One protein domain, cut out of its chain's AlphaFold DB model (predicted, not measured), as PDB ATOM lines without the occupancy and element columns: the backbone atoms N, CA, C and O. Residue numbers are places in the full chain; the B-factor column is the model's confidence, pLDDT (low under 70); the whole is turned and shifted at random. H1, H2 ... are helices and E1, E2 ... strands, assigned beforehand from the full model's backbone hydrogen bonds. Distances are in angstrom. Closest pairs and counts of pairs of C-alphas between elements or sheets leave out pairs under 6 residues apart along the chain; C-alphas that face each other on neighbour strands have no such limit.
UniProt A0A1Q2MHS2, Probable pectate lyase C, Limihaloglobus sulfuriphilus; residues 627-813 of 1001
ATOM      1  N   ILE A 627     107.005 136.373 127.894       54.22
ATOM      2  CA  ILE A 627     107.634 137.352 127.018       54.22
ATOM      3  C   ILE A 627     109.094 136.937 126.911       54.22
ATOM      4  O   ILE A 627     109.815 137.041 127.903       54.22
ATOM      5  N   PHE A 628     109.535 136.455 125.746       58.25
ATOM      6  CA  PHE A 628     110.970 136.381 125.463       58.25
ATOM      7  C   PHE A 628     111.466 137.827 125.420       58.25
ATOM      8  O   PHE A 628     111.202 138.537 124.452       58.25
ATOM      9  N   THR A 629     112.073 138.311 126.501       51.03
ATOM     10  CA  THR A 629     112.553 139.694 126.567       51.03
ATOM     11  C   THR A 629     113.921 139.799 125.945       51.03
ATOM     12  O   THR A 629     114.150 140.791 125.272       51.03
ATOM     13  N   GLU A 630     114.776 138.776 126.080       52.97
ATOM     14  CA  GLU A 630     116.106 138.762 125.471       52.97
ATOM     15  C   GLU A 630     116.585 137.352 125.054       52.97
ATOM     16  O   GLU A 630     116.229 136.335 125.657       52.97
ATOM     17  N   VAL A 631     117.435 137.293 124.026       55.03
ATOM     18  CA  VAL A 631     118.208 136.121 123.582       55.03
ATOM     19  C   VAL A 631     119.687 136.439 123.780       55.03
ATOM     20  O   VAL A 631     120.283 137.197 123.023       55.03
ATOM     21  N   GLY A 632     120.299 135.879 124.814       55.75
ATOM     22  CA  GLY A 632     121.574 136.355 125.330       55.75
ATOM     23  C   GLY A 632     121.359 137.707 125.995       55.75
ATOM     24  O   GLY A 632     120.403 137.864 126.746       55.75
ATOM     25  N   ASN A 633     122.208 138.673 125.652       50.44
ATOM     26  CA  ASN A 633     122.088 140.075 126.063       50.44
ATOM     27  C   ASN A 633     121.320 140.939 125.041       50.44
ATOM     28  O   ASN A 633     121.540 142.146 124.967       50.44
ATOM     29  N   LEU A 634     120.492 140.337 124.179       53.66
ATOM     30  CA  LEU A 634     119.799 141.044 123.096       53.66
ATOM     31  C   LEU A 634     118.289 141.016 123.269       53.66
ATOM     32  O   LEU A 634     117.713 139.928 123.183       53.66
ATOM     33  N   PRO A 635     117.616 142.167 123.372       56.56
ATOM     34  CA  PRO A 635     116.169 142.184 123.342       56.56
ATOM     35  C   PRO A 635     115.570 141.593 122.062       56.56
ATOM     36  O   PRO A 635     116.068 141.815 120.958       56.56
ATOM     37  N   THR A 636     114.468 140.853 122.189       58.34
ATOM     38  CA  THR A 636     113.790 140.215 121.038       58.34
ATOM     39  C   THR A 636     113.256 141.210 120.015       58.34
ATOM     40  O   THR A 636     113.143 140.864 118.841       58.34
ATOM     41  N   ALA A 637     113.004 142.455 120.427       57.31
ATOM     42  CA  ALA A 637     112.621 143.555 119.545       57.31
ATOM     43  C   ALA A 637     113.666 143.854 118.451       57.31
ATOM     44  O   ALA A 637     113.323 144.448 117.433       57.31
ATOM     45  N   PHE A 638     114.918 143.427 118.642       61.91
ATOM     46  CA  PHE A 638     115.984 143.578 117.651       61.91
ATOM     47  C   PHE A 638     116.110 142.386 116.714       61.91
ATOM     48  O   PHE A 638     116.969 142.405 115.844       61.91
ATOM     49  N   ILE A 639     115.300 141.341 116.869       67.62
ATOM     50  CA  ILE A 639     115.233 140.228 115.922       67.62
ATOM     51  C   ILE A 639     114.114 140.555 114.941       67.62
ATOM     52  O   ILE A 639     112.982 140.760 115.371       67.62
ATOM     53  N   GLU A 640     114.401 140.602 113.641       72.88
ATOM     54  CA  GLU A 640     113.383 140.870 112.622       72.88
ATOM     55  C   GLU A 640     112.280 139.807 112.709       72.88
ATOM     56  O   GLU A 640     112.550 138.616 112.554       72.88
ATOM     57  N   GLN A 641     111.048 140.243 112.983       68.75
ATOM     58  CA  GLN A 641     109.876 139.384 113.203       68.75
ATOM     59  C   GLN A 641     108.950 139.324 111.981       68.75
ATOM     60  O   GLN A 641     108.054 138.483 111.905       68.75
ATOM     61  N   ALA A 642     109.110 140.228 111.012       70.81
ATOM     62  CA  ALA A 642     108.272 140.257 109.830       70.81
ATOM     63  C   ALA A 642     108.608 139.062 108.938       70.81
ATOM     64  O   ALA A 642     109.608 139.057 108.231       70.81
ATOM     65  N   GLN A 643     107.709 138.078 108.902       66.69
ATOM     66  CA  GLN A 643     107.873 136.853 108.112       66.69
ATOM     67  C   GLN A 643     108.170 137.099 106.619       66.69
ATOM     68  O   GLN A 643     108.745 136.239 105.965       66.69
ATOM     69  N   ALA A 644     107.770 138.255 106.078       69.00
ATOM     70  CA  ALA A 644     108.005 138.642 104.685       69.00
ATOM     71  C   ALA A 644     109.306 139.440 104.456       69.00
ATOM     72  O   ALA A 644     109.569 139.824 103.315       69.00
ATOM     73  N   ASN A 645     110.067 139.749 105.512       70.56
ATOM     74  CA  ASN A 645     111.378 140.382 105.409       70.56
ATOM     75  C   ASN A 645     112.445 139.302 105.152       70.56
ATOM     76  O   ASN A 645     112.407 138.237 105.766       70.56
ATOM     77  N   GLU A 646     113.386 139.576 104.247       69.44
ATOM     78  CA  GLU A 646     114.515 138.685 103.943       69.44
ATOM     79  C   GLU A 646     115.440 138.467 105.151       69.44
ATOM     80  O   GLU A 646     116.073 137.420 105.255       69.44
ATOM     81  N   ASP A 647     115.420 139.396 106.112       67.62
ATOM     82  CA  ASP A 647     116.212 139.329 107.344       67.62
ATOM     83  C   ASP A 647     115.478 138.640 108.509       67.62
ATOM     84  O   ASP A 647     115.949 138.662 109.644       67.62
ATOM     85  N   HIS A 648     114.314 138.024 108.271       71.75
ATOM     86  CA  HIS A 648     113.496 137.413 109.322       71.75
ATOM     87  C   HIS A 648     114.268 136.384 110.168       71.75
ATOM     88  O   HIS A 648     114.799 135.389 109.667       71.75
ATOM     89  N   GLY A 649     114.277 136.597 111.487       68.38
ATOM     90  CA  GLY A 649     115.025 135.787 112.448       68.38
ATOM     91  C   GLY A 649     116.505 136.166 112.591       68.38
ATOM     92  O   GLY A 649     117.220 135.482 113.330       68.38
ATOM     93  N   LEU A 650     116.962 137.224 111.914       73.25
ATOM     94  CA  LEU A 650     118.269 137.855 112.109       73.25
ATOM     95  C   LEU A 650     118.147 139.102 112.989       73.25
ATOM     96  O   LEU A 650     117.087 139.714 113.099       73.25
ATOM     97  N   THR A 651     119.252 139.491 113.620       69.19
ATOM     98  CA  THR A 651     119.299 140.671 114.496       69.19
ATOM     99  C   THR A 651     119.601 141.951 113.734       69.19
ATOM    100  O   THR A 651     120.643 142.028 113.089       69.19
ATOM    101  N   ASN A 652     118.773 142.977 113.883       70.38
ATOM    102  CA  ASN A 652     118.924 144.278 113.252       70.38
ATOM    103  C   ASN A 652     118.806 145.387 114.315       70.38
ATOM    104  O   ASN A 652     117.714 145.845 114.650       70.38
ATOM    105  N   VAL A 653     119.944 145.790 114.887       61.06
ATOM    106  CA  VAL A 653     120.015 146.884 115.866       61.06
ATOM    107  C   VAL A 653     120.206 148.192 115.103       61.06
ATOM    108  O   VAL A 653     121.249 148.404 114.479       61.06
ATOM    109  N   SER A 654     119.212 149.087 115.130       62.72
ATOM    110  CA  SER A 654     119.341 150.377 114.446       62.72
ATOM    111  C   SER A 654     120.414 151.250 115.104       62.72
ATOM    112  O   SER A 654     120.729 151.094 116.278       62.72
ATOM    113  N   TYR A 655     120.969 152.219 114.371       55.41
ATOM    114  CA  TYR A 655     121.928 153.172 114.951       55.41
ATOM    115  C   TYR A 655     121.342 153.933 116.153       55.41
ATOM    116  O   TYR A 655     122.061 154.232 117.101       55.41
ATOM    117  N   GLN A 656     120.038 154.233 116.111       49.38
ATOM    118  CA  GLN A 656     119.338 154.879 117.217       49.38
ATOM    119  C   GLN A 656     119.156 153.908 118.388       49.38
ATOM    120  O   GLN A 656     119.386 154.306 119.517       49.38
ATOM    121  N   ASP A 657     118.861 152.635 118.130       47.38
ATOM    122  CA  ASP A 657     118.700 151.615 119.173       47.38
ATOM    123  C   ASP A 657     120.039 151.216 119.816       47.38
ATOM    124  O   ASP A 657     120.119 151.033 121.024       47.38
ATOM    125  N   HIS A 658     121.130 151.157 119.052       49.53
ATOM    126  CA  HIS A 658     122.484 151.028 119.602       49.53
ATOM    127  C   HIS A 658     122.788 152.166 120.593       49.53
ATOM    128  O   HIS A 658     123.406 151.928 121.624       49.53
ATOM    129  N   ILE A 659     122.310 153.387 120.319       44.94
ATOM    130  CA  ILE A 659     122.443 154.532 121.234       44.94
ATOM    131  C   ILE A 659     121.474 154.417 122.419       44.94
ATOM    132  O   ILE A 659     121.874 154.666 123.553       44.94
ATOM    133  N   ASP A 660     120.217 154.054 122.166       42.28
ATOM    134  CA  ASP A 660     119.153 154.035 123.173       42.28
ATOM    135  C   ASP A 660     119.309 152.860 124.159       42.28
ATOM    136  O   ASP A 660     118.919 152.985 125.319       42.28
ATOM    137  N   PHE A 661     119.915 151.748 123.725       40.44
ATOM    138  CA  PHE A 661     120.056 150.507 124.500       40.44
ATOM    139  C   PHE A 661     121.509 150.086 124.764       40.44
ATOM    140  O   PHE A 661     121.723 149.106 125.477       40.44
ATOM    141  N   ALA A 662     122.501 150.817 124.235       38.31
ATOM    142  CA  ALA A 662     123.934 150.571 124.450       38.31
ATOM    143  C   ALA A 662     124.347 149.103 124.209       38.31
ATOM    144  O   ALA A 662     125.100 148.506 124.979       38.31
ATOM    145  N   ILE A 663     123.807 148.515 123.141       44.75
ATOM    146  CA  ILE A 663     124.171 147.196 122.612       44.75
ATOM    147  C   ILE A 663     124.906 147.410 121.292       44.75
ATOM    148  O   ILE A 663     124.508 148.313 120.551       44.75
ATOM    149  N   PRO A 664     125.949 146.633 120.949       44.81
ATOM    150  CA  PRO A 664     126.756 147.007 119.806       44.81
ATOM    151  C   PRO A 664     125.948 146.925 118.506       44.81
ATOM    152  O   PRO A 664     125.061 146.083 118.336       44.81
ATOM    153  N   GLN A 665     126.230 147.856 117.592       53.34
ATOM    154  CA  GLN A 665     125.494 147.947 116.340       53.34
ATOM    155  C   GLN A 665     125.845 146.754 115.451       53.34
ATOM    156  O   GLN A 665     126.978 146.617 114.980       53.34
ATOM    157  N   TYR A 666     124.850 145.919 115.179       59.56
ATOM    158  CA  TYR A 666     124.968 144.813 114.248       59.56
ATOM    159  C   TYR A 666     123.694 144.674 113.436       59.56
ATOM    160  O   TYR A 666     122.584 144.882 113.926       59.56
ATOM    161  N   HIS A 667     123.895 144.275 112.191       62.22
ATOM    162  CA  HIS A 667     122.837 143.979 111.254       62.22
ATOM    163  C   HIS A 667     123.031 142.526 110.780       62.22
ATOM    164  O   HIS A 667     124.162 142.060 110.588       62.22
ATOM    165  N   ASP A 668     121.926 141.792 110.691       66.50
ATOM    166  CA  ASP A 668     121.749 140.566 109.903       66.50
ATOM    167  C   ASP A 668     122.631 139.400 110.352       66.50
ATOM    168  O   ASP A 668     123.199 138.640 109.562       66.50
ATOM    169  N   SER A 669     122.794 139.286 111.671       70.88
ATOM    170  CA  SER A 669     123.646 138.268 112.278       70.88
ATOM    171  C   SER A 669     122.834 137.031 112.677       70.88
ATOM    172  O   SER A 669     121.814 137.168 113.359       70.88
ATOM    173  N   PRO A 670     123.272 135.821 112.280       73.88
ATOM    174  CA  PRO A 670     122.688 134.579 112.760       73.88
ATOM    175  C   PRO A 670     123.193 134.221 114.166       73.88
ATOM    176  O   PRO A 670     124.239 134.686 114.626       73.88
ATOM    177  N   PHE A 671     122.458 133.337 114.834       73.12
ATOM    178  CA  PHE A 671     122.719 132.858 116.193       73.12
ATOM    179  C   PHE A 671     123.310 131.446 116.203       73.12
ATOM    180  O   PHE A 671     123.211 130.725 115.226       73.12
ATOM    181  N   GLY A 672     123.855 130.969 117.319       71.50
ATOM    182  CA  GLY A 672     124.443 129.624 117.394       71.50
ATOM    183  C   GLY A 672     125.245 129.403 118.672       71.50
ATOM    184  O   GLY A 672     125.334 130.290 119.517       71.50
ATOM    185  N   GLY A 673     125.801 128.203 118.839       71.62
ATOM    186  CA  GLY A 673     126.497 127.811 120.064       71.62
ATOM    187  C   GLY A 673     125.601 127.622 121.287       71.62
ATOM    188  O   GLY A 673     124.908 126.612 121.376       71.62
ATOM    189  N   SER A 674     125.689 128.514 122.278       69.50
ATOM    190  CA  SER A 674     124.833 128.471 123.477       69.50
ATOM    191  C   SER A 674     124.086 129.786 123.629       69.50
ATOM    192  O   SER A 674     124.692 130.819 123.890       69.50
ATOM    193  N   LEU A 675     122.765 129.740 123.495       72.00
ATOM    194  CA  LEU A 675     121.904 130.909 123.609       72.00
ATOM    195  C   LEU A 675     121.279 130.931 125.000       72.00
ATOM    196  O   LEU A 675     120.590 129.988 125.383       72.00
ATOM    197  N   ARG A 676     121.520 131.984 125.779       71.00
ATOM    198  CA  ARG A 676     120.746 132.227 127.004       71.00
ATOM    199  C   ARG A 676     119.406 132.811 126.599       71.00
ATOM    200  O   ARG A 676     119.349 133.564 125.644       71.00
ATOM    201  N   ILE A 677     118.328 132.441 127.261       72.75
ATOM    202  CA  ILE A 677     117.004 132.943 126.907       72.75
ATOM    203  C   ILE A 677     116.395 133.559 128.155       72.75
ATOM    204  O   ILE A 677     116.100 132.830 129.106       72.75
ATOM    205  N   ASN A 678     116.220 134.879 128.140       69.44
ATOM    206  CA  ASN A 678     115.610 135.645 129.219       69.44
ATOM    207  C   ASN A 678     114.148 135.951 128.885       69.44
ATOM    208  O   ASN A 678     113.767 136.146 127.728       69.44
ATOM    209  N   GLY A 679     113.309 135.969 129.912       65.94
ATOM    210  CA  GLY A 679     111.909 136.313 129.762       65.94
ATOM    211  C   GLY A 679     111.179 136.494 131.079       65.94
ATOM    212  O   GLY A 679     111.616 136.037 132.135       65.94
ATOM    213  N   VAL A 680     110.007 137.112 131.026       59.62
ATOM    214  CA  VAL A 680     109.112 137.270 132.179       59.62
ATOM    215  C   VAL A 680     107.758 136.642 131.895       59.62
ATOM    216  O   VAL A 680     107.298 136.617 130.757       59.62
ATOM    217  N   PHE A 681     107.135 136.109 132.940       55.47
ATOM    218  CA  PHE A 681     105.702 135.852 132.956       55.47
ATOM    219  C   PHE A 681     105.086 137.111 133.549       55.47
ATOM    220  O   PHE A 681     105.552 137.547 134.601       55.47
ATOM    221  N   GLY A 682     104.154 137.748 132.848       52.09
ATOM    222  CA  GLY A 682     103.588 139.029 133.273       52.09
ATOM    223  C   GLY A 682     103.109 139.068 134.724       52.09
ATOM    224  O   GLY A 682     102.817 138.037 135.328       52.09
ATOM    225  N   ASP A 683     102.926 140.282 135.257       44.78
ATOM    226  CA  ASP A 683     102.496 140.536 136.646       44.78
ATOM    227  C   ASP A 683     101.210 139.776 137.060       44.78
ATOM    228  O   ASP A 683     100.989 139.504 138.238       44.78
ATOM    229  N   VAL A 684     100.355 139.405 136.101       44.06
ATOM    230  CA  VAL A 684      99.076 138.710 136.343       44.06
ATOM    231  C   VAL A 684      99.260 137.204 136.603       44.06
ATOM    232  O   VAL A 684      98.428 136.590 137.264       44.06
ATOM    233  N   ASP A 685     100.359 136.598 136.141       51.09
ATOM    234  CA  ASP A 685     100.528 135.136 136.109       51.09
ATOM    235  C   ASP A 685     101.043 134.559 137.451       51.09
ATOM    236  O   ASP A 685     100.810 133.386 137.765       51.09
ATOM    237  N   VAL A 686     101.679 135.393 138.289       50.50
ATOM    238  CA  VAL A 686     102.082 135.052 139.672       50.50
ATOM    239  C   VAL A 686     100.853 134.882 140.576       50.50
ATOM    240  O   VAL A 686     100.831 133.996 141.431       50.50
ATOM    241  N   ALA A 687      99.792 135.661 140.341       49.75
ATOM    242  CA  ALA A 687      98.549 135.587 141.110       49.75
ATOM    243  C   ALA A 687      97.777 134.265 140.896       49.75
ATOM    244  O   ALA A 687      97.045 133.834 141.787       49.75
ATOM    245  N   ASP A 688      97.976 133.595 139.754       57.72
ATOM    246  CA  ASP A 688      97.266 132.363 139.372       57.72
ATOM    247  C   ASP A 688      98.036 131.058 139.678       57.72
ATOM    248  O   ASP A 688      97.543 129.958 139.381       57.72
ATOM    249  N   GLY A 689      99.211 131.163 140.316       69.06
ATOM    250  CA  GLY A 689      99.952 130.035 140.895       69.06
ATOM    251  C   GLY A 689     100.935 129.320 139.961       69.06
ATOM    252  O   GLY A 689     101.200 128.133 140.162       69.06
ATOM    253  N   LEU A 690     101.466 129.996 138.935       78.12
ATOM    254  CA  LEU A 690     102.506 129.448 138.055       78.12
ATOM    255  C   LEU A 690     103.750 129.002 138.849       78.12
ATOM    256  O   LEU A 690     104.322 129.788 139.597       78.12
ATOM    257  N   MET A 691     104.219 127.766 138.639       82.75
ATOM    258  CA  MET A 691     105.420 127.247 139.322       82.75
ATOM    259  C   MET A 691     106.467 126.642 138.388       82.75
ATOM    260  O   MET A 691     107.655 126.644 138.714       82.75
ATOM    261  N   TYR A 692     106.051 126.119 137.233       87.94
ATOM    262  CA  TYR A 692     106.952 125.445 136.304       87.94
ATOM    263  C   TYR A 692     106.659 125.821 134.860       87.94
ATOM    264  O   TYR A 692     105.519 126.086 134.486       87.94
ATOM    265  N   TYR A 693     107.686 125.766 134.025       87.75
ATOM    266  CA  TYR A 693     107.564 125.949 132.587       87.75
ATOM    267  C   TYR A 693     108.388 124.916 131.826       87.75
ATOM    268  O   TYR A 693     109.300 124.290 132.357       87.75
ATOM    269  N   LYS A 694     108.044 124.715 130.559       91.06
ATOM    270  CA  LYS A 694     108.745 123.845 129.616       91.06
ATOM    271  C   LYS A 694     109.042 124.650 128.372       91.06
ATOM    272  O   LYS A 694     108.098 125.096 127.734       91.06
ATOM    273  N   ILE A 695     110.315 124.799 128.030       89.25
ATOM    274  CA  ILE A 695     110.717 125.437 126.776       89.25
ATOM    275  C   ILE A 695     110.791 124.373 125.690       89.25
ATOM    276  O   ILE A 695     111.338 123.289 125.904       89.25
ATOM    277  N   LEU A 696     110.212 124.687 124.541       92.00
ATOM    278  CA  LEU A 696     110.103 123.820 123.382       92.00
ATOM    279  C   LEU A 696     110.737 124.517 122.182       92.00
ATOM    280  O   LEU A 696     110.637 125.733 122.058       92.00
ATOM    281  N   TYR A 697     111.349 123.750 121.288       93.31
ATOM    282  CA  TYR A 697     111.871 124.256 120.025       93.31
ATOM    283  C   TYR A 697     111.555 123.294 118.880       93.31
ATOM    284  O   TYR A 697     111.471 122.081 119.085       93.31
ATOM    285  N   ALA A 698     111.413 123.834 117.674       95.25
ATOM    286  CA  ALA A 698     111.262 123.063 116.445       95.25
ATOM    287  C   ALA A 698     111.965 123.766 115.279       95.25
ATOM    288  O   ALA A 698     111.984 124.996 115.205       95.25
ATOM    289  N   MET A 699     112.560 122.978 114.385       94.12
ATOM    290  CA  MET A 699     113.161 123.481 113.147       94.12
ATOM    291  C   MET A 699     112.066 123.680 112.101       94.12
ATOM    292  O   MET A 699     111.185 122.832 111.970       94.12
ATOM    293  N   TRP A 700     112.142 124.763 111.335       93.00
ATOM    294  CA  TRP A 700     111.258 124.966 110.194       93.00
ATOM    295  C   TRP A 700     111.611 123.964 109.082       93.00
ATOM    296  O   TRP A 700     112.795 123.801 108.767       93.00
ATOM    297  N   PRO A 701     110.625 123.289 108.467       89.75
ATOM    298  CA  PRO A 701     110.876 122.386 107.343       89.75
ATOM    299  C   PRO A 701     111.355 123.123 106.079       89.75
ATOM    300  O   PRO A 701     112.089 122.542 105.278       89.75
ATOM    301  N   ASP A 702     110.953 124.385 105.912       85.44
ATOM    302  CA  ASP A 702     111.360 125.299 104.843       85.44
ATOM    303  C   ASP A 702     111.255 126.766 105.305       85.44
ATOM    304  O   ASP A 702     110.885 127.045 106.440       85.44
ATOM    305  N   GLU A 703     111.637 127.716 104.453       73.50
ATOM    306  CA  GLU A 703     111.749 129.143 104.798       73.50
ATOM    307  C   GLU A 703     110.410 129.793 105.203       73.50
ATOM    308  O   GLU A 703     110.378 130.675 106.073       73.50
ATOM    309  N   ASP A 704     109.302 129.297 104.644       80.38
ATOM    310  CA  ASP A 704     107.984 129.931 104.701       80.38
ATOM    311  C   ASP A 704     106.984 129.202 105.613       80.38
ATOM    312  O   ASP A 704     105.965 129.784 105.997       80.38
ATOM    313  N   THR A 705     107.262 127.951 105.989       84.94
ATOM    314  CA  THR A 705     106.323 127.094 106.726       84.94
ATOM    315  C   THR A 705     106.732 126.942 108.197       84.94
ATOM    316  O   THR A 705     107.775 126.344 108.465       84.94
ATOM    317  N   PRO A 706     105.937 127.436 109.171       85.88
ATOM    318  CA  PRO A 706     106.232 127.243 110.590       85.88
ATOM    319  C   PRO A 706     106.072 125.767 111.014       85.88
ATOM    320  O   PRO A 706     105.305 125.039 110.382       85.88
ATOM    321  N   PRO A 707     106.756 125.314 112.082       90.62
ATOM    322  CA  PRO A 707     106.662 123.933 112.562       90.62
ATOM    323  C   PRO A 707     105.276 123.586 113.123       90.62
ATOM    324  O   PRO A 707     104.640 124.418 113.776       90.62
ATOM    325  N   GLU A 708     104.839 122.339 112.937       91.69
ATOM    326  CA  GLU A 708     103.581 121.838 113.500       91.69
ATOM    327  C   GLU A 708     103.753 121.471 114.991       91.69
ATOM    328  O   GLU A 708     104.870 121.193 115.439       91.69
ATOM    329  N   PRO A 709     102.678 121.437 115.806       87.00
ATOM    330  CA  PRO A 709     102.767 121.153 117.243       87.00
ATOM    331  C   PRO A 709     103.511 119.857 117.615       87.00
ATOM    332  O   PRO A 709     104.126 119.785 118.679       87.00
ATOM    333  N   GLU A 710     103.460 118.831 116.764       90.75
ATOM    334  CA  GLU A 710     104.181 117.562 116.926       90.75
ATOM    335  C   GLU A 710     105.696 117.630 116.670       90.75
ATOM    336  O   GLU A 710     106.412 116.735 117.126       90.75
ATOM    337  N   ASP A 711     106.187 118.666 115.987       93.69
ATOM    338  CA  ASP A 711     107.612 118.840 115.675       93.69
ATOM    339  C   ASP A 711     108.406 119.388 116.873       93.69
ATOM    340  O   ASP A 711     109.638 119.314 116.914       93.69
ATOM    341  N   TYR A 712     107.701 119.935 117.868       94.75
ATOM    342  CA  TYR A 712     108.296 120.562 119.039       94.75
ATOM    343  C   TYR A 712     108.882 119.549 120.016       94.75
ATOM    344  O   TYR A 712     108.205 118.677 120.564       94.75
ATOM    345  N   GLN A 713     110.157 119.753 120.321       94.81
ATOM    346  CA  GLN A 713     110.923 118.982 121.291       94.81
ATOM    347  C   GLN A 713     111.418 119.883 122.431       94.81
ATOM    348  O   GLN A 713     111.632 121.080 122.232       94.81
ATOM    349  N   PRO A 714     111.574 119.349 123.655       94.19
ATOM    350  CA  PRO A 714     111.961 120.154 124.803       94.19
ATOM    351  C   PRO A 714     113.434 120.549 124.767       94.19
ATOM    352  O   PRO A 714     114.296 119.763 124.374       94.19
ATOM    353  N   VAL A 715     113.731 121.743 125.277       90.94
ATOM    354  CA  VAL A 715     115.091 122.088 125.700       90.94
ATOM    355  C   VAL A 715     115.430 121.248 126.931       90.94
ATOM    356  O   VAL A 715     114.647 121.168 127.878       90.94
ATOM    357  N   THR A 716     116.591 120.594 126.904       89.88
ATOM    358  CA  THR A 716     117.032 119.658 127.954       89.88
ATOM    359  C   THR A 716     118.309 120.103 128.664       89.88
ATOM    360  O   THR A 716     118.899 119.342 129.429       89.88
ATOM    361  N   THR A 717     118.783 121.315 128.396       83.31
ATOM    362  CA  THR A 717     119.990 121.859 129.018       83.31
ATOM    363  C   THR A 717     119.762 122.163 130.492       83.31
ATOM    364  O   THR A 717     118.781 122.821 130.838       83.31
ATOM    365  N   GLY A 718     120.699 121.762 131.351       82.94
ATOM    366  CA  GLY A 718     120.675 122.117 132.769       82.94
ATOM    367  C   GLY A 718     120.770 123.630 132.992       82.94
ATOM    368  O   GLY A 718     121.765 124.246 132.622       82.94
ATOM    369  N   LEU A 719     119.766 124.208 133.642       83.12
ATOM    370  CA  LEU A 719     119.764 125.564 134.164       83.12
ATOM    371  C   LEU A 719     120.095 125.524 135.653       83.12
ATOM    372  O   LEU A 719     119.392 124.895 136.452       83.12
ATOM    373  N   TYR A 720     121.150 126.240 136.014       78.94
ATOM    374  CA  TYR A 720     121.541 126.478 137.392       78.94
ATOM    375  C   TYR A 720     121.544 127.981 137.626       78.94
ATOM    376  O   TYR A 720     122.047 128.721 136.784       78.94
ATOM    377  N   LYS A 721     120.999 128.415 138.756       71.12
ATOM    378  CA  LYS A 721     121.073 129.806 139.209       71.12
ATOM    379  C   LYS A 721     121.648 129.851 140.610       71.12
ATOM    380  O   LYS A 721     121.546 128.865 141.342       71.12
ATOM    381  N   ILE A 722     122.243 130.973 140.976       59.44
ATOM    382  CA  ILE A 722     122.657 131.210 142.352       59.44
ATOM    383  C   ILE A 722     121.485 131.862 143.075       59.44
ATOM    384  O   ILE A 722     120.947 132.852 142.598       59.44
ATOM    385  N   LEU A 723     121.050 131.275 144.183       62.19
ATOM    386  CA  LEU A 723     120.202 131.956 145.148       62.19
ATOM    387  C   LEU A 723     121.134 132.642 146.139       62.19
ATOM    388  O   LEU A 723     121.832 131.969 146.894       62.19
ATOM    389  N   THR A 724     121.150 133.961 146.086       51.78
ATOM    390  CA  THR A 724     121.753 134.837 147.077       51.78
ATOM    391  C   THR A 724     120.814 134.891 148.264       51.78
ATOM    392  O   THR A 724     119.672 135.341 148.181       51.78
ATOM    393  N   ILE A 725     121.299 134.390 149.386       58.69
ATOM    394  CA  ILE A 725     120.613 134.496 150.660       58.69
ATOM    395  C   ILE A 725     121.463 135.466 151.475       58.69
ATOM    396  O   ILE A 725     122.502 135.043 151.998       58.69
ATOM    397  N   PRO A 726     121.103 136.761 151.522       42.22
ATOM    398  CA  PRO A 726     121.794 137.702 152.388       42.22
ATOM    399  C   PRO A 726     121.705 137.176 153.818       42.22
ATOM    400  O   PRO A 726     120.637 136.768 154.281       42.22
ATOM    401  N   GLN A 727     122.857 137.096 154.468       44.16
ATOM    402  CA  GLN A 727     122.943 136.801 155.884       44.16
ATOM    403  C   GLN A 727     122.989 138.139 156.625       44.16
ATOM    404  O   GLN A 727     123.445 139.156 156.104       44.16
ATOM    405  N   TRP A 728     122.493 138.140 157.850       35.38
ATOM    406  CA  TRP A 728     122.362 139.302 158.744       35.38
ATOM    407  C   TRP A 728     123.721 139.855 159.226       35.38
ATOM    408  O   TRP A 728     123.798 140.645 160.159       35.38
ATOM    409  N   ASP A 729     124.817 139.415 158.619       34.12
ATOM    410  CA  ASP A 729     126.160 139.821 158.965       34.12
ATOM    411  C   ASP A 729     126.938 140.574 157.892       34.12
ATOM    412  O   ASP A 729     128.143 140.811 158.031       34.12
ATOM    413  N   GLY A 730     126.262 140.860 156.786       34.78
ATOM    414  CA  GLY A 730     126.895 141.380 155.589       34.78
ATOM    415  C   GLY A 730     127.604 140.312 154.750       34.78
ATOM    416  O   GLY A 730     128.186 140.659 153.730       34.78
ATOM    417  N   SER A 731     127.563 139.024 155.108       37.59
ATOM    418  CA  SER A 731     127.949 137.933 154.207       37.59
ATOM    419  C   SER A 731     126.747 137.449 153.397       37.59
ATOM    420  O   SER A 731     125.580 137.676 153.720       37.59
ATOM    421  N   VAL A 732     127.031 136.788 152.282       40.94
ATOM    422  CA  VAL A 732     126.012 136.281 151.368       40.94
ATOM    423  C   VAL A 732     126.247 134.792 151.176       40.94
ATOM    424  O   VAL A 732     127.326 134.378 150.752       40.94
ATOM    425  N   ILE A 733     125.227 133.975 151.455       50.41
ATOM    426  CA  ILE A 733     125.250 132.569 151.050       50.41
ATOM    427  C   ILE A 733     124.820 132.502 149.592       50.41
ATOM    428  O   ILE A 733     123.678 132.799 149.244       50.41
ATOM    429  N   TYR A 734     125.742 132.054 148.751       50.06
ATOM    430  CA  TYR A 734     125.500 131.781 147.343       50.06
ATOM    431  C   TYR A 734     125.157 130.303 147.158       50.06
ATOM    432  O   TYR A 734     126.027 129.430 147.151       50.06
ATOM    433  N   GLN A 735     123.874 129.990 146.993       63.22
ATOM    434  CA  GLN A 735     123.425 128.621 146.764       63.22
ATOM    435  C   GLN A 735     123.201 128.353 145.274       63.22
ATOM    436  O   GLN A 735     122.183 128.736 144.694       63.22
ATOM    437  N   ARG A 736     124.105 127.589 144.650       73.06
ATOM    438  CA  ARG A 736     123.902 127.091 143.283       73.06
ATOM    439  C   ARG A 736     122.774 126.060 143.243       73.06
ATOM    440  O   ARG A 736     122.945 124.909 143.639       73.06
ATOM    441  N   THR A 737     121.628 126.456 142.707       76.00
ATOM    442  CA  THR A 737     120.417 125.636 142.642       76.00
ATOM    443  C   THR A 737     120.140 125.192 141.213       76.00
ATOM    444  O   THR A 737     120.125 125.998 140.286       76.00
ATOM    445  N   HIS A 738     119.885 123.895 141.031       84.88
ATOM    446  CA  HIS A 738     119.409 123.344 139.763       84.88
ATOM    447  C   HIS A 738     117.917 123.647 139.595       84.88
ATOM    448  O   HIS A 738     117.105 123.176 140.395       84.88
ATOM    449  N   LEU A 739     117.544 124.394 138.558       86.56
ATOM    450  CA  LEU A 739     116.153 124.781 138.304       86.56
ATOM    451  C   LEU A 739     115.455 123.898 137.273       86.56
ATOM    452  O   LEU A 739     114.242 123.739 137.342       86.56
ATOM    453  N   GLY A 740     116.191 123.268 136.363       88.25
ATOM    454  CA  GLY A 740     115.620 122.376 135.357       88.25
ATOM    455  C   GLY A 740     116.648 121.927 134.323       88.25
ATOM    456  O   GLY A 740     117.716 122.519 134.266       88.25
ATOM    457  N   PRO A 741     116.346 120.912 133.500       92.06
ATOM    458  CA  PRO A 741     115.078 120.196 133.463       92.06
ATOM    459  C   PRO A 741     114.901 119.253 134.666       92.06
ATOM    460  O   PRO A 741     115.806 118.518 135.057       92.06
ATOM    461  N   LYS A 742     113.701 119.255 135.245       91.69
ATOM    462  CA  LYS A 742     113.238 118.372 136.320       91.69
ATOM    463  C   LYS A 742     112.075 117.519 135.824       91.69
ATOM    464  O   LYS A 742     111.370 117.879 134.878       91.69
ATOM    465  N   VAL A 743     111.858 116.398 136.505       93.19
ATOM    466  CA  VAL A 743     110.614 115.632 136.413       93.19
ATOM    467  C   VAL A 743     109.782 115.964 137.643       93.19
ATOM    468  O   VAL A 743     110.190 115.654 138.761       93.19
ATOM    469  N   VAL A 744     108.629 116.599 137.447       89.94
ATOM    470  CA  VAL A 744     107.728 117.002 138.537       89.94
ATOM    471  C   VAL A 744     106.367 116.368 138.293       89.94
ATOM    472  O   VAL A 744     105.775 116.542 137.231       89.94
ATOM    473  N   TYR A 745     105.895 115.570 139.254       89.12
ATOM    474  CA  TYR A 745     104.616 114.849 139.179       89.12
ATOM    475  C   TYR A 745     104.382 114.087 137.854       89.12
ATOM    476  O   TYR A 745     103.268 114.022 137.342       89.12
ATOM    477  N   GLY A 746     105.445 113.500 137.289       87.31
ATOM    478  CA  GLY A 746     105.395 112.717 136.046       87.31
ATOM    479  C   GLY A 746     105.476 113.531 134.750       87.31
ATOM    480  O   GLY A 746     105.502 112.937 133.675       87.31
ATOM    481  N   VAL A 747     105.555 114.862 134.825       91.31
ATOM    482  CA  VAL A 747     105.824 115.726 133.669       91.31
ATOM    483  C   VAL A 747     107.327 115.986 133.589       91.31
ATOM    484  O   VAL A 747     107.929 116.520 134.519       91.31
ATOM    485  N   GLU A 748     107.940 115.583 132.480       94.38
ATOM    486  CA  GLU A 748     109.381 115.727 132.239       94.38
ATOM    487  C   GLU A 748     109.738 117.087 131.623       94.38
ATOM    488  O   GLU A 748     108.882 117.731 131.009       94.38
ATOM    489  N   ASN A 749     111.018 117.464 131.711       94.19
ATOM    490  CA  ASN A 749     111.614 118.663 131.107       94.19
ATOM    491  C   ASN A 749     111.019 119.984 131.607       94.19
ATOM    492  O   ASN A 749     110.732 120.886 130.822       94.19
ATOM    493  N   LEU A 750     110.802 120.071 132.920       93.38
ATOM    494  CA  LEU A 750     110.291 121.270 133.574       93.38
ATOM    495  C   LEU A 750     111.401 122.093 134.216       93.38
ATOM    496  O   LEU A 750     112.290 121.554 134.869       93.38
ATOM    497  N   TYR A 751     111.302 123.401 134.072       91.31
ATOM    498  CA  TYR A 751     112.138 124.390 134.726       91.31
ATOM    499  C   TYR A 751     111.305 125.123 135.772       91.31
ATOM    500  O   TYR A 751     110.146 125.465 135.540       91.31
ATOM    501  N   GLU A 752     111.887 125.314 136.946       88.56
ATOM    502  CA  GLU A 752     111.260 125.984 138.078       88.56
ATOM    503  C   GLU A 752     111.268 127.506 137.907       88.56
ATOM    504  O   GLU A 752     112.249 128.093 137.437       88.56
ATOM    505  N   TYR A 753     110.156 128.145 138.269       81.06
ATOM    506  CA  TYR A 753     109.997 129.591 138.181       81.06
ATOM    507  C   TYR A 753     110.475 130.306 139.453       81.06
ATOM    508  O   TYR A 753     109.831 130.255 140.500       81.06
ATOM    509  N   THR A 754     111.583 131.039 139.329       72.75
ATOM    510  CA  THR A 754     112.182 131.882 140.372       72.75
ATOM    511  C   THR A 754     111.531 133.264 140.421       72.75
ATOM    512  O   THR A 754     111.996 134.181 139.751       72.75
ATOM    513  N   HIS A 755     110.438 133.400 141.174       62.44
ATOM    514  CA  HIS A 755     109.683 134.656 141.328       62.44
ATOM    515  C   HIS A 755     109.816 135.299 142.718       62.44
ATOM    516  O   HIS A 755     109.316 136.397 142.937       62.44
ATOM    517  N   THR A 756     110.487 134.623 143.651       56.47
ATOM    518  CA  THR A 756     110.755 135.077 145.023       56.47
ATOM    519  C   THR A 756     112.201 134.751 145.404       56.47
ATOM    520  O   THR A 756     112.749 133.742 144.952       56.47
ATOM    521  N   GLY A 757     112.822 135.603 146.229       53.28
ATOM    522  CA  GLY A 757     114.234 135.502 146.631       53.28
ATOM    523  C   GLY A 757     115.205 136.255 145.709       53.28
ATOM    524  O   GLY A 757     114.845 136.646 144.600       53.28
ATOM    525  N   ALA A 758     116.442 136.464 146.168       55.44
ATOM    526  CA  ALA A 758     117.479 137.148 145.398       55.44
ATOM    527  C   ALA A 758     118.246 136.133 144.538       55.44
ATOM    528  O   ALA A 758     119.167 135.472 144.996       55.44
ATOM    529  N   TRP A 759     117.829 135.944 143.291       61.00
ATOM    530  CA  TRP A 759     118.489 135.027 142.357       61.00
ATOM    531  C   TRP A 759     119.475 135.773 141.455       61.00
ATOM    532  O   TRP A 759     119.189 136.895 141.056       61.00
ATOM    533  N   SER A 760     120.550 135.106 141.018       52.75
ATOM    534  CA  SER A 760     121.528 135.633 140.044       52.75
ATOM    535  C   SER A 760     120.908 136.083 138.717       52.75
ATOM    536  O   SER A 760     121.534 136.800 137.951       52.75
ATOM    537  N   SER A 761     119.689 135.633 138.414       59.56
ATOM    538  CA  SER A 761     118.814 136.223 137.401       59.56
ATOM    539  C   SER A 761     117.379 135.754 137.658       59.56
ATOM    540  O   SER A 761     117.126 134.556 137.803       59.56
ATOM    541  N   LEU A 762     116.408 136.665 137.713       61.00
ATOM    542  CA  LEU A 762     114.992 136.301 137.889       61.00
ATOM    543  C   LEU A 762     114.330 135.882 136.567       61.00
ATOM    544  O   LEU A 762     113.412 135.058 136.549       61.00
ATOM    545  N   ASP A 763     114.845 136.389 135.456       62.78
ATOM    546  CA  ASP A 763     114.280 136.311 134.115       62.78
ATOM    547  C   ASP A 763     114.922 135.243 133.221       62.78
ATOM    548  O   ASP A 763     114.279 134.807 132.277       62.78
ATOM    549  N   LEU A 764     116.116 134.723 133.523       66.44
ATOM    550  CA  LEU A 764     116.741 133.650 132.738       66.44
ATOM    551  C   LEU A 764     115.903 132.366 132.802       66.44
ATOM    552  O   LEU A 764     115.666 131.805 133.876       66.44
ATOM    553  N   ARG A 765     115.458 131.879 131.643       77.50
ATOM    554  CA  ARG A 765     114.514 130.755 131.510       77.50
ATOM    555  C   ARG A 765     115.177 129.470 131.086       77.50
ATOM    556  O   ARG A 765     114.872 128.406 131.614       77.50
ATOM    557  N   CYS A 766     116.078 129.540 130.123       80.81
ATOM    558  CA  CYS A 766     116.853 128.380 129.734       80.81
ATOM    559  C   CYS A 766     118.172 128.800 129.103       80.81
ATOM    560  O   CYS A 766     118.379 129.944 128.706       80.81
ATOM    561  N   ILE A 767     119.065 127.825 129.012       77.62
ATOM    562  CA  ILE A 767     120.230 127.891 128.145       77.62
ATOM    563  C   ILE A 767     119.946 126.908 127.017       77.62
ATOM    564  O   ILE A 767     119.701 125.731 127.263       77.62
ATOM    565  N   TRP A 768     119.943 127.359 125.776       83.19
ATOM    566  CA  TRP A 768     119.710 126.516 124.619       83.19
ATOM    567  C   TRP A 768     121.029 126.246 123.896       83.19
ATOM    568  O   TRP A 768     121.597 127.125 123.253       83.19
ATOM    569  N   HIS A 769     121.541 125.018 124.024       80.12
ATOM    570  CA  HIS A 769     122.740 124.587 123.309       80.12
ATOM    571  C   HIS A 769     122.386 124.218 121.867       80.12
ATOM    572  O   HIS A 769     121.933 123.109 121.583       80.12
ATOM    573  N   THR A 770     122.612 125.154 120.954       80.94
ATOM    574  CA  THR A 770     122.342 125.013 119.524       80.94
ATOM    575  C   THR A 770     123.519 124.435 118.741       80.94
ATOM    576  O   THR A 770     123.332 124.054 117.594       80.94
ATOM    577  N   SER A 771     124.703 124.279 119.343       74.38
ATOM    578  CA  SER A 771     125.933 123.801 118.674       74.38
ATOM    579  C   SER A 771     125.831 122.435 117.983       74.38
ATOM    580  O   SER A 771     126.611 122.136 117.082       74.38
ATOM    581  N   SER A 772     124.900 121.588 118.426       78.56
ATOM    582  CA  SER A 772     124.641 120.264 117.839       78.56
ATOM    583  C   SER A 772     123.458 120.250 116.872       78.56
ATOM    584  O   SER A 772     123.201 119.232 116.227       78.56
ATOM    585  N   LEU A 773     122.731 121.364 116.777       85.31
ATOM    586  CA  LEU A 773     121.571 121.490 115.916       85.31
ATOM    587  C   LEU A 773     122.002 121.799 114.475       85.31
ATOM    588  O   LEU A 773     122.965 122.543 114.264       85.31
ATOM    589  N   PRO A 774     121.292 121.252 113.473       89.12
ATOM    590  CA  PRO A 774     121.471 121.658 112.086       89.12
ATOM    591  C   PRO A 774     121.274 123.164 111.911       89.12
ATOM    592  O   PRO A 774     120.365 123.740 112.514       89.12
ATOM    593  N   ASN A 775     122.079 123.778 111.043       84.88
ATOM    594  CA  ASN A 775     121.864 125.162 110.632       84.88
ATOM    595  C   ASN A 775     120.480 125.306 109.987       84.88
ATOM    596  O   ASN A 775     120.079 124.471 109.171       84.88
ATOM    597  N   GLY A 776     119.770 126.372 110.333       84.75
ATOM    598  CA  GLY A 776     118.453 126.684 109.798       84.75
ATOM    599  C   GLY A 776     117.595 127.461 110.784       84.75
ATOM    600  O   GLY A 776     118.045 127.858 111.857       84.75
ATOM    601  N   LYS A 777     116.354 127.726 110.382       86.38
ATOM    602  CA  LYS A 777     115.405 128.545 111.133       86.38
ATOM    603  C   LYS A 777     114.672 127.701 112.170       86.38
ATOM    604  O   LYS A 777     114.241 126.588 111.872       86.38
ATOM    605  N   TYR A 778     114.526 128.231 113.378       89.44
ATOM    606  CA  TYR A 778     113.857 127.563 114.489       89.44
ATOM    607  C   TYR A 778     112.806 128.469 115.114       89.44
ATOM    608  O   TYR A 778     112.989 129.682 115.161       89.44
ATOM    609  N   THR A 779     111.749 127.860 115.650       88.06
ATOM    610  CA  THR A 779     110.817 128.524 116.567       88.06
ATOM    611  C   THR A 779     110.983 127.951 117.964       88.06
ATOM    612  O   THR A 779     110.973 126.731 118.139       88.06
ATOM    613  N   LEU A 780     111.114 128.833 118.951       87.00
ATOM    614  CA  LEU A 780     110.996 128.518 120.367       87.00
ATOM    615  C   LEU A 780     109.617 128.932 120.862       87.00
ATOM    616  O   LEU A 780     109.097 129.982 120.500       87.00
ATOM    617  N   THR A 781     109.055 128.113 121.735       84.75
ATOM    618  CA  THR A 781     107.803 128.379 122.439       84.75
ATOM    619  C   THR A 781     107.866 127.746 123.829       84.75
ATOM    620  O   THR A 781     108.899 127.207 124.242       84.75
ATOM    621  N   TYR A 782     106.775 127.802 124.581       86.00
ATOM    622  CA  TYR A 782     106.729 127.321 125.950       86.00
ATOM    623  C   TYR A 782     105.396 126.649 126.293       86.00
ATOM    624  O   TYR A 782     104.386 126.786 125.609       86.00
ATOM    625  N   LYS A 783     105.401 125.925 127.411       87.25
ATOM    626  CA  LYS A 783     104.203 125.512 128.150       87.25
ATOM    627  C   LYS A 783     104.371 125.877 129.617       87.25
ATOM    628  O   LYS A 783     105.461 125.698 130.160       87.25
ATOM    629  N   ALA A 784     103.308 126.342 130.255       85.06
ATOM    630  CA  ALA A 784     103.287 126.751 131.656       85.06
ATOM    631  C   ALA A 784     102.502 125.741 132.507       85.06
ATOM    632  O   ALA A 784     101.562 125.117 132.017       85.06
ATOM    633  N   TYR A 785     102.886 125.556 133.771       87.75
ATOM    634  CA  TYR A 785     102.278 124.572 134.665       87.75
ATOM    635  C   TYR A 785     102.175 125.083 136.103       87.75
ATOM    636  O   TYR A 785     103.109 125.689 136.641       87.75
ATOM    637  N   LYS A 786     101.076 124.715 136.764       86.06
ATOM    638  CA  LYS A 786     100.869 124.900 138.206       86.06
ATOM    639  C   LYS A 786     100.479 123.594 138.896       86.06
ATOM    640  O   LYS A 786      99.989 122.677 138.229       86.06
ATOM    641  N   PRO A 787     100.667 123.469 140.220       83.88
ATOM    642  CA  PRO A 787     100.076 122.372 140.973       83.88
ATOM    643  C   PRO A 787      98.549 122.395 140.847       83.88
ATOM    644  O   PRO A 787      97.912 123.419 141.083       83.88
ATOM    645  N   SER A 788      97.956 121.253 140.502       77.12
ATOM    646  CA  SER A 788      96.507 121.051 140.656       77.12
ATOM    647  C   SER A 788      96.102 121.163 142.136       77.12
ATOM    648  O   SER A 788      96.945 120.935 143.008       77.12
ATOM    649  N   GLU A 789      94.835 121.495 142.423       67.31
ATOM    650  CA  GLU A 789      94.310 121.694 143.789       67.31
ATOM    651  C   GLU A 789      94.859 120.684 144.822       67.31
ATOM    652  O   GLU A 789      95.031 119.501 144.515       67.31
ATOM    653  N   MET A 790      95.077 121.186 146.051       52.22
ATOM    654  CA  MET A 790      95.930 120.756 147.189       52.22
ATOM    655  C   MET A 790      96.044 119.252 147.567       52.22
ATOM    656  O   MET A 790      96.707 118.921 148.543       52.22
ATOM    657  N   TYR A 791      95.450 118.312 146.831       53.41
ATOM    658  CA  TYR A 791      95.403 116.886 147.172       53.41
ATOM    659  C   TYR A 791      95.788 115.916 146.043       53.41
ATOM    660  O   TYR A 791      95.883 114.717 146.310       53.41
ATOM    661  N   LEU A 792      96.008 116.374 144.802       55.94
ATOM    662  CA  LEU A 792      96.141 115.456 143.658       55.94
ATOM    663  C   LEU A 792      97.574 115.099 143.223       55.94
ATOM    664  O   LEU A 792      97.713 114.176 142.430       55.94
ATOM    665  N   MET A 793      98.637 115.716 143.766       74.00
ATOM    666  CA  MET A 793     100.040 115.465 143.347       74.00
ATOM    667  C   MET A 793     100.204 115.398 141.811       74.00
ATOM    668  O   MET A 793     100.895 114.529 141.281       74.00
ATOM    669  N   THR A 794      99.523 116.293 141.091       83.56
ATOM    670  CA  THR A 794      99.573 116.425 139.628       83.56
ATOM    671  C   THR A 794      99.800 117.879 139.223       83.56
ATOM    672  O   THR A 794      99.499 118.794 139.997       83.56
ATOM    673  N   LEU A 795     100.318 118.093 138.012       88.88
ATOM    674  CA  LEU A 795     100.404 119.415 137.387       88.88
ATOM    675  C   LEU A 795      99.249 119.629 136.410       88.88
ATOM    676  O   LEU A 795      98.869 118.715 135.680       88.88
ATOM    677  N   GLU A 796      98.734 120.851 136.384       88.62
ATOM    678  CA  GLU A 796      97.800 121.347 135.378       88.62
ATOM    679  C   GLU A 796      98.562 122.247 134.396       88.62
ATOM    680  O   GLU A 796      99.305 123.133 134.822       88.62
ATOM    681  N   GLU A 797      98.406 122.002 133.088       88.50
ATOM    682  CA  GLU A 797      98.933 122.893 132.046       88.50
ATOM    683  C   GLU A 797      98.098 124.178 132.024       88.50
ATOM    684  O   GLU A 797      96.876 124.140 131.876       88.50
ATOM    685  N   MET A 798      98.766 125.314 132.182       80.25
ATOM    686  CA  MET A 798      98.152 126.632 132.142       80.25
ATOM    687  C   MET A 798      98.140 127.149 130.709       80.25
ATOM    688  O   MET A 798      99.162 127.140 130.024       80.25
ATOM    689  N   THR A 799      96.987 127.646 130.267       74.31
ATOM    690  CA  THR A 799      96.904 128.460 129.050       74.31
ATOM    691  C   THR A 799      97.147 129.912 129.440       74.31
ATOM    692  O   THR A 799      96.296 130.507 130.100       74.31
ATOM    693  N   LEU A 800      98.301 130.463 129.064       67.62
ATOM    694  CA  LEU A 800      98.560 131.898 129.196       67.62
ATOM    695  C   LEU A 800      97.929 132.651 128.012       67.62
ATOM    696  O   LEU A 800      97.639 132.048 126.974       67.62
ATOM    697  N   PHE A 801      97.672 133.951 128.168       59.53
ATOM    698  CA  PHE A 801      97.111 134.759 127.084       59.53
ATOM    699  C   PHE A 801      98.117 134.858 125.920       59.53
ATOM    700  O   PHE A 801      99.266 135.229 126.155       59.53
ATOM    701  N   PRO A 802      97.715 134.538 124.674       55.91
ATOM    702  CA  PRO A 802      98.602 134.666 123.523       55.91
ATOM    703  C   PRO A 802      98.962 136.128 123.259       55.91
ATOM    704  O   PRO A 802      98.091 137.003 123.333       55.91
ATOM    705  N   ASN A 803     100.217 136.384 122.903       57.66
ATOM    706  CA  ASN A 803     100.686 137.680 122.418       57.66
ATOM    707  C   ASN A 803     101.815 137.485 121.395       57.66
ATOM    708  O   ASN A 803     102.408 136.417 121.340       57.66
ATOM    709  N   ASP A 804     102.133 138.510 120.603       55.06
ATOM    710  CA  ASP A 804     103.121 138.395 119.515       55.06
ATOM    711  C   ASP A 804     104.561 138.081 119.999       55.06
ATOM    712  O   ASP A 804     105.439 137.855 119.175       55.06
ATOM    713  N   MET A 805     104.813 138.052 121.316       58.47
ATOM    714  CA  MET A 805     106.105 137.742 121.953       58.47
ATOM    715  C   MET A 805     106.089 136.404 122.721       58.47
ATOM    716  O   MET A 805     107.017 136.119 123.481       58.47
ATOM    717  N   ASP A 806     105.043 135.586 122.542       65.06
ATOM    718  CA  ASP A 806     104.872 134.267 123.175       65.06
ATOM    719  C   ASP A 806     105.660 133.133 122.479       65.06
ATOM    720  O   ASP A 806     105.733 131.996 122.962       65.06
ATOM    721  N   HIS A 807     106.305 133.453 121.362       75.94
ATOM    722  CA  HIS A 807     107.232 132.605 120.630       75.94
ATOM    723  C   HIS A 807     108.369 133.453 120.056       75.94
ATOM    724  O   HIS A 807     108.260 134.669 119.919       75.94
ATOM    725  N   LEU A 808     109.476 132.797 119.726       77.88
ATOM    726  CA  LEU A 808     110.658 133.428 119.148       77.88
ATOM    727  C   LEU A 808     111.079 132.653 117.907       77.88
ATOM    728  O   LEU A 808     111.311 131.448 117.992       77.88
ATOM    729  N   THR A 809     111.239 133.342 116.780       80.00
ATOM    730  CA  THR A 809     111.817 132.762 115.563       80.00
ATOM    731  C   THR A 809     113.239 133.275 115.367       80.00
ATOM    732  O   THR A 809     113.461 134.481 115.404       80.00
ATOM    733  N   LEU A 810     114.206 132.374 115.169       80.44
ATOM    734  CA  LEU A 810     115.613 132.746 114.987       80.44
ATOM    735  C   LEU A 810     116.351 131.825 114.010       80.44
ATOM    736  O   LEU A 810     116.037 130.634 113.904       80.44
ATOM    737  N   LEU A 811     117.353 132.369 113.312       80.50
ATOM    738  CA  LEU A 811     118.242 131.596 112.440       80.50
ATOM    739  C   LEU A 811     119.452 131.068 113.225       80.50
ATOM    740  O   LEU A 811     120.287 131.847 113.680       80.50
ATOM    741  N   VAL A 812     119.571 129.742 113.345       82.44
ATOM    742  CA  VAL A 812     120.761 129.079 113.895       82.44
ATOM    743  C   VAL A 812     121.773 128.822 112.776       82.44
ATOM    744  O   VAL A 812     121.462 128.153 111.790       82.44
ATOM    745  N   ASN A 813     123.003 129.293 112.952       80.44
ATOM    746  CA  ASN A 813     124.159 129.030 112.117       80.44
ATOM    747  C   ASN A 813     125.393 128.715 112.983       80.44
ATOM    748  O   ASN A 813     125.944 129.578 113.659       80.44
TER     749      ASN A 813
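Overview. This is residues 627 to 813 of the 1001 residues of the protein "Probable pectate lyase C" of Limihaloglobus sulfuriphilus (UniProt A0A1Q2MHS2). This is a loose-edged sandwich of two sheets only partly face to face: the large, strongly twisted sheet E4, E7, E8, E10, E11 and E12, and over part of it the small sheet E1, E3 and E9, with strands at 36 degrees to those of the large one. The hairpin of E5 and E6 makes an arm whose tip lies near Asp 729, while the small helix H1 and the short strand E2 lie away from both sheets. The printed part has 187 residues with one named helix and twelve named strands, in the order E1, H1, then E2 to E12; the class is mostly strand, though under half of the residues are in named elements. The small sheet runs E1, E3, E9, and both sheets are antiparallel. The whole is compact, with a radius of gyration of the C-alphas of 17.8 A and spans of 50 by 44 by 32 A.

Arrangement. Start at E1, residues 627 to 631, an edge strand antiparallel to E3, residues 674 to 681; look for N 627 and O 680, 2.9 A apart. On E3's other side is E9, residues 764 to 769, with N 768 and O 675 at 2.7 A. H1, residues 655 to 661, is on neither sheet and is apart from E2, residues 667 to 669; each O i to N i+4 pair of H1 is within hydrogen-bond range. E2 pairs with no named strand, but residues 651 to 652 pair with it, antiparallel. In the branched sheet, find E4, residues 692 to 699, and E10, residues 776 to 787, antiparallel, with N 694 and O 783 at 2.8 A. E8, residues 747 to 752, is on the other side of E4 from E10, with N 751 and O 693 at 2.8 A. E7, residues 742 to 744, makes a hairpin with E8, with N 742 and O 750 at 2.7 A. E10 has E11, residues 795 to 798, and E12, residues 808 to 812, on the side away from E4; N 798 and O 784 are 2.8 A apart, as are N 780 and O 808. E10 and E11 form a hairpin. Between the two sheets, the closest C-alphas of E1 and E12 are those of Phe 628 and Leu 808, 7.0 A apart. E5, residues 719 to 726, and E6, residues 732 to 740, form a hairpin, with N 719 and O 740 at 2.7 A. The closest C-alphas of E6 and E8 are those of Gly 740 and Tyr 751, 4.1 A apart. E6 runs on into E7 across a break of one residue, at 73 degrees.

Along the chain. Find C-alpha 627 at (107.634, 137.352, 127.018), where E1 begins; it measures 11.2 A. H1 is 10.1 A long, E3 22.6 A and E4 24.1 A. E5 is 22.0 A and E6 23.6 A. The longest strand by residues, E10, runs from C-alpha 776 at (118.453, 126.684, 109.798) to C-alpha 787, 36.4 A away. E9 measures 14.4 A, E8 12.4 A, and E12, 12.2 A, ends at C-alpha 812 at (120.761, 129.079, 113.895).

Size, cuts and confidence. The C-alphas farthest apart, those of Asp 704 and Asp 729, are 58.1 A from each other. The printed part has no cut. The long links are E1 to H1, E4 to E5 and E8 to E9. The mean pLDDT of the printed part is 71.1, and 84 residues are under 70, among them residues 627 to 639, 653 to 668, 678 to 689 and 722 to 735.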